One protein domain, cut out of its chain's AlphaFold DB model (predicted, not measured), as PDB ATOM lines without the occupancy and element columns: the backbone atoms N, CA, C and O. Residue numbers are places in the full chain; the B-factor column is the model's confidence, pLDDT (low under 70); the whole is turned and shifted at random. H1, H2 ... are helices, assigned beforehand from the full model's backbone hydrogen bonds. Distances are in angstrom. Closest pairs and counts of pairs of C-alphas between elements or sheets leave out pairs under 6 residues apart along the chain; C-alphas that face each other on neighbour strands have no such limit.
ATOM      1  N   ASN A 492     -18.618 -56.818 162.576       43.31
ATOM      2  CA  ASN A 492     -19.746 -57.160 163.451       43.31
ATOM      3  C   ASN A 492     -20.450 -58.463 163.039       43.31
ATOM      4  O   ASN A 492     -20.926 -59.195 163.901       43.31
ATOM      5  N   VAL A 493     -20.485 -58.792 161.743       40.62
ATOM      6  CA  VAL A 493     -20.997 -60.094 161.271       40.62
ATOM      7  C   VAL A 493     -20.031 -61.222 161.650       40.62
ATOM      8  O   VAL A 493     -20.466 -62.244 162.166       40.62
ATOM      9  N   SER A 494     -18.722 -61.009 161.477       39.53
ATOM     10  CA  SER A 494     -17.672 -61.930 161.939       39.53
ATOM     11  C   SER A 494     -17.743 -62.178 163.456       39.53
ATOM     12  O   SER A 494     -17.811 -63.326 163.897       39.53
ATOM     13  N   ASN A 495     -17.825 -61.106 164.254       48.50
ATOM     14  CA  ASN A 495     -17.946 -61.186 165.711       48.50
ATOM     15  C   ASN A 495     -19.280 -61.807 166.150       48.50
ATOM     16  O   ASN A 495     -19.310 -62.534 167.136       48.50
ATOM     17  N   GLY A 496     -20.367 -61.575 165.411       46.41
ATOM     18  CA  GLY A 496     -21.669 -62.187 165.665       46.41
ATOM     19  C   GLY A 496     -21.683 -63.698 165.423       46.41
ATOM     20  O   GLY A 496     -22.233 -64.447 166.229       46.41
ATOM     21  N   VAL A 497     -21.021 -64.172 164.361       46.12
ATOM     22  CA  VAL A 497     -20.839 -65.614 164.108       46.12
ATOM     23  C   VAL A 497     -19.930 -66.242 165.170       46.12
ATOM     24  O   VAL A 497     -20.232 -67.328 165.666       46.12
ATOM     25  N   ALA A 498     -18.855 -65.555 165.568       50.84
ATOM     26  CA  ALA A 498     -17.984 -66.002 166.654       50.84
ATOM     27  C   ALA A 498     -18.722 -66.060 168.004       50.84
ATOM     28  O   ALA A 498     -18.599 -67.048 168.719       50.84
ATOM     29  N   ALA A 499     -19.558 -65.070 168.316       53.75
ATOM     30  CA  ALA A 499     -20.348 -65.047 169.542       53.75
ATOM     31  C   ALA A 499     -21.467 -66.089 169.560       53.75
ATOM     32  O   ALA A 499     -21.747 -66.642 170.615       53.75
ATOM     33  N   TYR A 500     -22.069 -66.418 168.413       51.75
ATOM     34  CA  TYR A 500     -23.011 -67.538 168.328       51.75
ATOM     35  C   TYR A 500     -22.313 -68.886 168.565       51.75
ATOM     36  O   TYR A 500     -22.851 -69.772 169.230       51.75
ATOM     37  N   LYS A 501     -21.080 -69.033 168.064       57.38
ATOM     38  CA  LYS A 501     -20.244 -70.197 168.363       57.38
ATOM     39  C   LYS A 501     -19.886 -70.255 169.853       57.38
ATOM     40  O   LYS A 501     -20.031 -71.313 170.456       57.38
ATOM     41  N   GLU A 502     -19.510 -69.127 170.456       59.72
ATOM     42  CA  GLU A 502     -19.273 -69.035 171.902       59.72
ATOM     43  C   GLU A 502     -20.530 -69.309 172.739       59.72
ATOM     44  O   GLU A 502     -20.411 -69.866 173.824       59.72
ATOM     45  N   ASP A 503     -21.719 -68.945 172.259       64.88
ATOM     46  CA  ASP A 503     -22.998 -69.191 172.936       64.88
ATOM     47  C   ASP A 503     -23.368 -70.686 172.931       64.88
ATOM     48  O   ASP A 503     -23.820 -71.231 173.937       64.88
ATOM     49  N   ARG A 504     -23.074 -71.391 171.830       61.22
ATOM     50  CA  ARG A 504     -23.165 -72.861 171.754       61.22
ATOM     51  C   ARG A 504     -22.125 -73.554 172.628       61.22
ATOM     52  O   ARG A 504     -22.433 -74.555 173.270       61.22
ATOM     53  N   GLU A 505     -20.903 -73.028 172.675       67.31
ATOM     54  CA  GLU A 505     -19.871 -73.519 173.593       67.31
ATOM     55  C   GLU A 505     -20.271 -73.262 175.054       67.31
ATOM     56  O   GLU A 505     -20.057 -74.134 175.892       67.31
ATOM     57  N   PHE A 506     -20.929 -72.135 175.350       69.31
ATOM     58  CA  PHE A 506     -21.476 -71.787 176.665       69.31
ATOM     59  C   PHE A 506     -22.557 -72.769 177.126       69.31
ATOM     60  O   PHE A 506     -22.491 -73.230 178.263       69.31
ATOM     61  N   GLU A 507     -23.492 -73.169 176.254       67.06
ATOM     62  CA  GLU A 507     -24.493 -74.208 176.565       67.06
ATOM     63  C   GLU A 507     -23.869 -75.572 176.893       67.06
ATOM     64  O   GLU A 507     -24.442 -76.334 177.671       67.06
ATOM     65  N   GLY A 508     -22.688 -75.869 176.340       63.44
ATOM     66  CA  GLY A 508     -21.927 -77.086 176.629       63.44
ATOM     67  C   GLY A 508     -21.078 -77.033 177.906       63.44
ATOM     68  O   GLY A 508     -20.556 -78.067 178.324       63.44
ATOM     69  N   MET A 509     -20.915 -75.862 178.532       78.44
ATOM     70  CA  MET A 509     -20.156 -75.719 179.780       78.44
ATOM     71  C   MET A 509     -20.953 -76.230 180.984       78.44
ATOM     72  O   MET A 509     -22.182 -76.183 181.004       78.44
ATOM     73  N   SER A 510     -20.250 -76.664 182.033       81.56
ATOM     74  CA  SER A 510     -20.906 -76.956 183.314       81.56
ATOM     75  C   SER A 510     -21.546 -75.690 183.897       81.56
ATOM     76  O   SER A 510     -21.041 -74.585 183.701       81.56
ATOM     77  N   GLU A 511     -22.634 -75.835 184.659       75.06
ATOM     78  CA  GLU A 511     -23.372 -74.699 185.237       75.06
ATOM     79  C   GLU A 511     -22.459 -73.746 186.030       75.06
ATOM     80  O   GLU A 511     -22.546 -72.530 185.891       75.06
ATOM     81  N   LYS A 512     -21.485 -74.300 186.763       78.00
ATOM     82  CA  LYS A 512     -20.486 -73.530 187.514       78.00
ATOM     83  C   LYS A 512     -19.618 -72.633 186.618       78.00
ATOM     84  O   LYS A 512     -19.302 -71.514 187.004       78.00
ATOM     85  N   GLN A 513     -19.236 -73.114 185.437       77.94
ATOM     86  CA  GLN A 513     -18.441 -72.349 184.467       77.94
ATOM     87  C   GLN A 513     -19.283 -71.276 183.768       77.94
ATOM     88  O   GLN A 513     -18.785 -70.189 183.479       77.94
ATOM     89  N   GLN A 514     -20.563 -71.567 183.520       78.25
ATOM     90  CA  GLN A 514     -21.506 -70.598 182.966       78.25
ATOM     91  C   GLN A 514     -21.716 -69.424 183.927       78.25
ATOM     92  O   GLN A 514     -21.632 -68.264 183.522       78.25
ATOM     93  N   ASP A 515     -21.931 -69.727 185.205       79.81
ATOM     94  CA  ASP A 515     -22.108 -68.724 186.253       79.81
ATOM     95  C   ASP A 515     -20.841 -67.883 186.449       79.81
ATOM     96  O   ASP A 515     -20.928 -66.674 186.640       79.81
ATOM     97  N   GLU A 516     -19.654 -68.489 186.351       80.00
ATOM     98  CA  GLU A 516     -18.371 -67.782 186.430       80.00
ATOM     99  C   GLU A 516     -18.167 -66.807 185.267       80.00
ATOM    100  O   GLU A 516     -17.821 -65.649 185.497       80.00
ATOM    101  N   LYS A 517     -18.459 -67.229 184.029       78.50
ATOM    102  CA  LYS A 517     -18.327 -66.368 182.840       78.50
ATOM    103  C   LYS A 517     -19.346 -65.217 182.826       78.50
ATOM    104  O   LYS A 517     -19.060 -64.179 182.235       78.50
ATOM    105  N   LEU A 518     -20.503 -65.371 183.479       80.81
ATOM    106  CA  LEU A 518     -21.527 -64.321 183.605       80.81
ATOM    107  C   LEU A 518     -21.445 -63.508 184.907       80.81
ATOM    108  O   LEU A 518     -22.204 -62.560 185.069       80.81
ATOM    109  N   GLY A 519     -20.553 -63.860 185.836       77.06
ATOM    110  CA  GLY A 519     -20.449 -63.188 187.135       77.06
ATOM    111  C   GLY A 519     -21.531 -63.571 188.155       77.06
ATOM    112  O   GLY A 519     -21.599 -62.962 189.215       77.06
ATOM    113  N   LEU A 520     -22.325 -64.617 187.905       82.50
ATOM    114  CA  LEU A 520     -23.433 -65.090 188.755       82.50
ATOM    115  C   LEU A 520     -22.993 -66.112 189.820       82.50
ATOM    116  O   LEU A 520     -23.720 -67.041 190.173       82.50
ATOM    117  N   THR A 521     -21.777 -65.965 190.343       78.69
ATOM    118  CA  THR A 521     -21.144 -66.962 191.227       78.69
ATOM    119  C   THR A 521     -21.568 -66.874 192.690       78.69
ATOM    120  O   THR A 521     -21.134 -67.706 193.490       78.69
ATOM    121  N   SER A 522     -22.421 -65.910 193.065       80.94
ATOM    122  CA  SER A 522     -22.826 -65.754 194.463       80.94
ATOM    123  C   SER A 522     -23.517 -67.024 194.963       80.94
ATOM    124  O   SER A 522     -24.530 -67.425 194.382       80.94
ATOM    125  N   PRO A 523     -23.074 -67.613 196.089       81.81
ATOM    126  CA  PRO A 523     -23.752 -68.743 196.716       81.81
ATOM    127  C   PRO A 523     -25.174 -68.396 197.184       81.81
ATOM    128  O   PRO A 523     -25.960 -69.291 197.491       81.81
ATOM    129  N   VAL A 524     -25.529 -67.110 197.244       84.25
ATOM    130  CA  VAL A 524     -26.874 -66.646 197.596       84.25
ATOM    131  C   VAL A 524     -27.832 -66.671 196.406       84.25
ATOM    132  O   VAL A 524     -29.016 -66.926 196.608       84.25
ATOM    133  N   LEU A 525     -27.328 -66.471 195.186       83.25
ATOM    134  CA  LEU A 525     -28.124 -66.526 193.955       83.25
ATOM    135  C   LEU A 525     -28.413 -67.971 193.513       83.25
ATOM    136  O   LEU A 525     -29.369 -68.219 192.777       83.25
ATOM    137  N   GLN A 526     -27.613 -68.936 193.974       82.38
ATOM    138  CA  GLN A 526     -27.741 -70.344 193.597       82.38
ATOM    139  C   GLN A 526     -29.115 -70.920 193.978       82.38
ATOM    140  O   GLN A 526     -29.553 -70.819 195.124       82.38
ATOM    141  N   GLY A 527     -29.792 -71.534 193.002       78.56
ATOM    142  CA  GLY A 527     -31.120 -72.132 193.179       78.56
ATOM    143  C   GLY A 527     -32.283 -71.134 193.238       78.56
ATOM    144  O   GLY A 527     -33.389 -71.526 193.602       78.56
ATOM    145  N   THR A 528     -32.058 -69.859 192.897       82.81
ATOM    146  CA  THR A 528     -33.116 -68.835 192.838       82.81
ATOM    147  C   THR A 528     -33.620 -68.624 191.408       82.81
ATOM    148  O   THR A 528     -32.848 -68.701 190.455       82.81
ATOM    149  N   GLN A 529     -34.909 -68.299 191.247       80.25
ATOM    150  CA  GLN A 529     -35.482 -67.931 189.940       80.25
ATOM    151  C   GLN A 529     -34.807 -66.677 189.357       80.25
ATOM    152  O   GLN A 529     -34.593 -66.595 188.152       80.25
ATOM    153  N   PHE A 530     -34.400 -65.748 190.229       83.88
ATOM    154  CA  PHE A 530     -33.682 -64.528 189.860       83.88
ATOM    155  C   PHE A 530     -32.400 -64.833 189.077       83.88
ATOM    156  O   PHE A 530     -32.145 -64.211 188.054       83.88
ATOM    157  N   LYS A 531     -31.614 -65.827 189.515       85.81
ATOM    158  CA  LYS A 531     -30.386 -66.244 188.824       85.81
ATOM    159  C   LYS A 531     -30.666 -66.727 187.401       85.81
ATOM    160  O   LYS A 531     -29.933 -66.358 186.491       85.81
ATOM    161  N   GLU A 532     -31.697 -67.545 187.203       82.25
ATOM    162  CA  GLU A 532     -32.034 -68.089 185.880       82.25
ATOM    163  C   GLU A 532     -32.529 -67.004 184.917       82.25
ATOM    164  O   GLU A 532     -32.163 -66.992 183.738       82.25
ATOM    165  N   ASP A 533     -33.312 -66.055 185.430       81.88
ATOM    166  CA  ASP A 533     -33.812 -64.922 184.653       81.88
ATOM    167  C   ASP A 533     -32.665 -63.955 184.289       81.88
ATOM    168  O   ASP A 533     -32.493 -63.609 183.117       81.88
ATOM    169  N   GLU A 534     -31.795 -63.627 185.249       83.56
ATOM    170  CA  GLU A 534     -30.611 -62.781 185.044       83.56
ATOM    171  C   GLU A 534     -29.602 -63.428 184.082       83.56
ATOM    172  O   GLU A 534     -29.085 -62.791 183.161       83.56
ATOM    173  N   LYS A 535     -29.383 -64.741 184.208       85.50
ATOM    174  CA  LYS A 535     -28.561 -65.537 183.286       85.50
ATOM    175  C   LYS A 535     -29.076 -65.444 181.853       85.50
ATOM    176  O   LYS A 535     -28.287 -65.288 180.918       85.50
ATOM    177  N   LYS A 536     -30.395 -65.507 181.663       82.00
ATOM    178  CA  LYS A 536     -31.032 -65.363 180.349       82.00
ATOM    179  C   LYS A 536     -30.910 -63.935 179.809       82.00
ATOM    180  O   LYS A 536     -30.661 -63.774 178.610       82.00
ATOM    181  N   ALA A 537     -31.051 -62.923 180.665       80.56
ATOM    182  CA  ALA A 537     -30.908 -61.517 180.301       80.56
ATOM    183  C   ALA A 537     -29.483 -61.189 179.829       80.56
ATOM    184  O   ALA A 537     -29.299 -60.672 178.722       80.56
ATOM    185  N   LEU A 538     -28.471 -61.573 180.613       83.00
ATOM    186  CA  LEU A 538     -27.055 -61.360 180.297       83.00
ATOM    187  C   LEU A 538     -26.624 -62.124 179.040       83.00
ATOM    188  O   LEU A 538     -25.889 -61.588 178.207       83.00
ATOM    189  N   ARG A 539     -27.125 -63.350 178.845       82.00
ATOM    190  CA  ARG A 539     -26.859 -64.141 177.634       82.00
ATOM    191  C   ARG A 539     -27.359 -63.431 176.375       82.00
ATOM    192  O   ARG A 539     -26.613 -63.288 175.407       82.00
ATOM    193  N   GLN A 540     -28.591 -62.923 176.398       74.94
ATOM    194  CA  GLN A 540     -29.131 -62.174 175.263       74.94
ATOM    195  C   GLN A 540     -28.399 -60.850 175.046       74.94
ATOM    196  O   GLN A 540     -28.091 -60.505 173.905       74.94
ATOM    197  N   GLN A 541     -28.072 -60.125 176.116       81.69
ATOM    198  CA  GLN A 541     -27.324 -58.874 176.020       81.69
ATOM    199  C   GLN A 541     -25.960 -59.078 175.349       81.69
ATOM    200  O   GLN A 541     -25.621 -58.357 174.409       81.69
ATOM    201  N   ASN A 542     -25.200 -60.084 175.785       80.25
ATOM    202  CA  ASN A 542     -23.888 -60.399 175.223       80.25
ATOM    203  C   ASN A 542     -23.983 -60.798 173.745       80.25
ATOM    204  O   ASN A 542     -23.186 -60.322 172.933       80.25
ATOM    205  N   LEU A 543     -25.003 -61.578 173.373       74.25
ATOM    206  CA  LEU A 543     -25.259 -61.953 171.984       74.25
ATOM    207  C   LEU A 543     -25.516 -60.718 171.102       74.25
ATOM    208  O   LEU A 543     -24.852 -60.530 170.085       74.25
ATOM    209  N   TYR A 544     -26.433 -59.829 171.499       71.56
ATOM    210  CA  TYR A 544     -26.752 -58.626 170.720       71.56
ATOM    211  C   TYR A 544     -25.597 -57.612 170.675       71.56
ATOM    212  O   TYR A 544     -25.387 -56.976 169.637       71.56
ATOM    213  N   ARG A 545     -24.805 -57.484 171.751       76.69
ATOM    214  CA  ARG A 545     -23.585 -56.655 171.754       76.69
ATOM    215  C   ARG A 545     -22.535 -57.190 170.787       76.69
ATOM    216  O   ARG A 545     -21.900 -56.395 170.097       76.69
ATOM    217  N   ALA A 546     -22.400 -58.508 170.655       68.06
ATOM    218  CA  ALA A 546     -21.476 -59.103 169.693       68.06
ATOM    219  C   ALA A 546     -21.860 -58.844 168.225       68.06
ATOM    220  O   ALA A 546     -20.977 -58.694 167.380       68.06
ATOM    221  N   PHE A 547     -23.155 -58.689 167.928       55.72
ATOM    222  CA  PHE A 547     -23.643 -58.207 166.626       55.72
ATOM    223  C   PHE A 547     -23.482 -56.685 166.430       55.72
ATOM    224  O   PHE A 547     -23.876 -56.144 165.395       55.72
ATOM    225  N   GLY A 548     -22.916 -55.967 167.407       57.69
ATOM    226  CA  GLY A 548     -22.769 -54.510 167.388       57.69
ATOM    227  C   GLY A 548     -24.077 -53.748 167.631       57.69
ATOM    228  O   GLY A 548     -24.148 -52.551 167.356       57.69
ATOM    229  N   LEU A 549     -25.119 -54.420 168.136       66.88
ATOM    230  CA  LEU A 549     -26.457 -53.866 168.357       66.88
ATOM    231  C   LEU A 549     -26.640 -53.405 169.813       66.88
ATOM    232  O   LEU A 549     -27.559 -53.855 170.493       66.88
ATOM    233  N   ASN A 550     -25.784 -52.500 170.298       72.00
ATOM    234  CA  ASN A 550     -25.749 -52.090 171.715       72.00
ATOM    235  C   ASN A 550     -27.118 -51.629 172.252       72.00
ATOM    236  O   ASN A 550     -27.573 -52.126 173.275       72.00
ATOM    237  N   ASN A 551     -27.834 -50.785 171.502       65.81
ATOM    238  CA  ASN A 551     -29.156 -50.290 171.913       65.81
ATOM    239  C   ASN A 551     -30.200 -51.415 172.040       65.81
ATOM    240  O   ASN A 551     -31.077 -51.365 172.900       65.81
ATOM    241  N   LEU A 552     -30.130 -52.428 171.168       62.22
ATOM    242  CA  LEU A 552     -31.038 -53.574 171.226       62.22
ATOM    243  C   LEU A 552     -30.633 -54.538 172.339       62.22
ATOM    244  O   LEU A 552     -31.507 -55.103 172.985       62.22
ATOM    245  N   ALA A 553     -29.332 -54.691 172.580       69.94
ATOM    246  CA  ALA A 553     -28.809 -55.473 173.686       69.94
ATOM    247  C   ALA A 553     -29.277 -54.923 175.032       69.94
ATOM    248  O   ALA A 553     -29.755 -55.691 175.856       69.94
ATOM    249  N   ASP A 554     -29.206 -53.606 175.229       70.69
ATOM    250  CA  ASP A 554     -29.650 -52.965 176.469       70.69
ATOM    251  C   ASP A 554     -31.174 -53.057 176.628       70.69
ATOM    252  O   ASP A 554     -31.672 -53.337 177.717       70.69
ATOM    253  N   LYS A 555     -31.927 -52.935 175.525       73.62
ATOM    254  CA  LYS A 555     -33.381 -53.157 175.527       73.62
ATOM    255  C   LYS A 555     -33.748 -54.601 175.875       73.62
ATOM    256  O   LYS A 555     -34.694 -54.824 176.621       73.62
ATOM    257  N   LYS A 556     -33.042 -55.577 175.301       71.38
ATOM    258  CA  LYS A 556     -33.299 -57.003 175.529       71.38
ATOM    259  C   LYS A 556     -32.874 -57.419 176.922       71.38
ATOM    260  O   LYS A 556     -33.623 -58.134 177.564       71.38
ATOM    261  N   TYR A 557     -31.754 -56.905 177.415       80.06
ATOM    262  CA  TYR A 557     -31.395 -57.030 178.818       80.06
ATOM    263  C   TYR A 557     -32.555 -56.563 179.700       80.06
ATOM    264  O   TYR A 557     -33.120 -57.389 180.399       80.06
ATOM    265  N   ALA A 558     -33.024 -55.320 179.532       73.75
ATOM    266  CA  ALA A 558     -34.130 -54.766 180.317       73.75
ATOM    267  C   ALA A 558     -35.460 -55.543 180.199       73.75
ATOM    268  O   ALA A 558     -36.262 -55.523 181.123       73.75
ATOM    269  N   GLU A 559     -35.716 -56.217 179.072       73.56
ATOM    270  CA  GLU A 559     -36.909 -57.056 178.871       73.56
ATOM    271  C   GLU A 559     -36.851 -58.369 179.669       73.56
ATOM    272  O   GLU A 559     -37.893 -58.907 180.039       73.56
ATOM    273  N   TYR A 560     -35.645 -58.888 179.909       72.50
ATOM    274  CA  TYR A 560     -35.417 -60.154 180.606       72.50
ATOM    275  C   TYR A 560     -34.827 -59.983 182.011       72.50
ATOM    276  O   TYR A 560     -34.750 -60.980 182.727       72.50
ATOM    277  N   THR A 561     -34.431 -58.769 182.413       76.44
ATOM    278  CA  THR A 561     -33.953 -58.485 183.769       76.44
ATOM    279  C   THR A 561     -35.052 -58.865 184.768       76.44
ATOM    280  O   THR A 561     -36.190 -58.402 184.625       76.44
ATOM    281  N   PRO A 562     -34.762 -59.714 185.765       76.25
ATOM    282  CA  PRO A 562     -35.714 -60.053 186.810       76.25
ATOM    283  C   PRO A 562     -36.166 -58.798 187.564       76.25
ATOM    284  O   PRO A 562     -35.377 -57.895 187.836       76.25
ATOM    285  N   TYR A 563     -37.452 -58.746 187.915       72.31
ATOM    286  CA  TYR A 563     -37.998 -57.651 188.713       72.31
ATOM    287  C   TYR A 563     -37.343 -57.631 190.098       72.31
ATOM    288  O   TYR A 563     -37.531 -58.553 190.893       72.31
TER     289      TYR A 563
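What this domain is: This is residues 492 to 563 of the 932 residues of an uncharacterized protein of Senegalia massiliensis (UniProt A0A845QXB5). The model is a flat layer of helices: H1 and H3 form a narrow V, short H2 sits towards its wide end, and H4 folds back along H3's other side. It is all helix: 72 printed residues with four named helices, H1 to H4 in order, and no named strand. It is compact, radius of gyration of the C-alphas 12.5 A, spanning 37 by 27 by 13 A.

How they stand to each other: Start with H1, residues 492 to 507; it touches the hub H3, residues 529 to 546, with 539 to 546 of H3 alone, opposite ways at a shallow tilt of 28 degrees, closest C-alphas Gly 496 and Ala 546, 5.1 A. H2, residues 511 to 518, only just touches H3 (residues 535 to 538 alone), with 3 pairs of C-alphas within 8 A, the closest Leu 518 and Leu 538, 7.1 A. H4, residues 550 to 560, forms a hairpin with H3, closest C-alphas Gln 541 and Ala 553, 4.4 A; it is apart from H1 and H2. In the four helices every O i to N i+4 pair is within hydrogen-bond range.

Where its parts are: Find C-alpha 492 at (-19.746, -57.160, 163.451), where H1 begins its 22.0 A. H3 runs 26.2 A; H4 ends at C-alpha 560, (-35.417, -60.154, 180.606).

The domain as a whole: The printed part has no cut and no long link. Residues 492 to 508, 546 to 549 and 551 to 553 have pLDDT under 70.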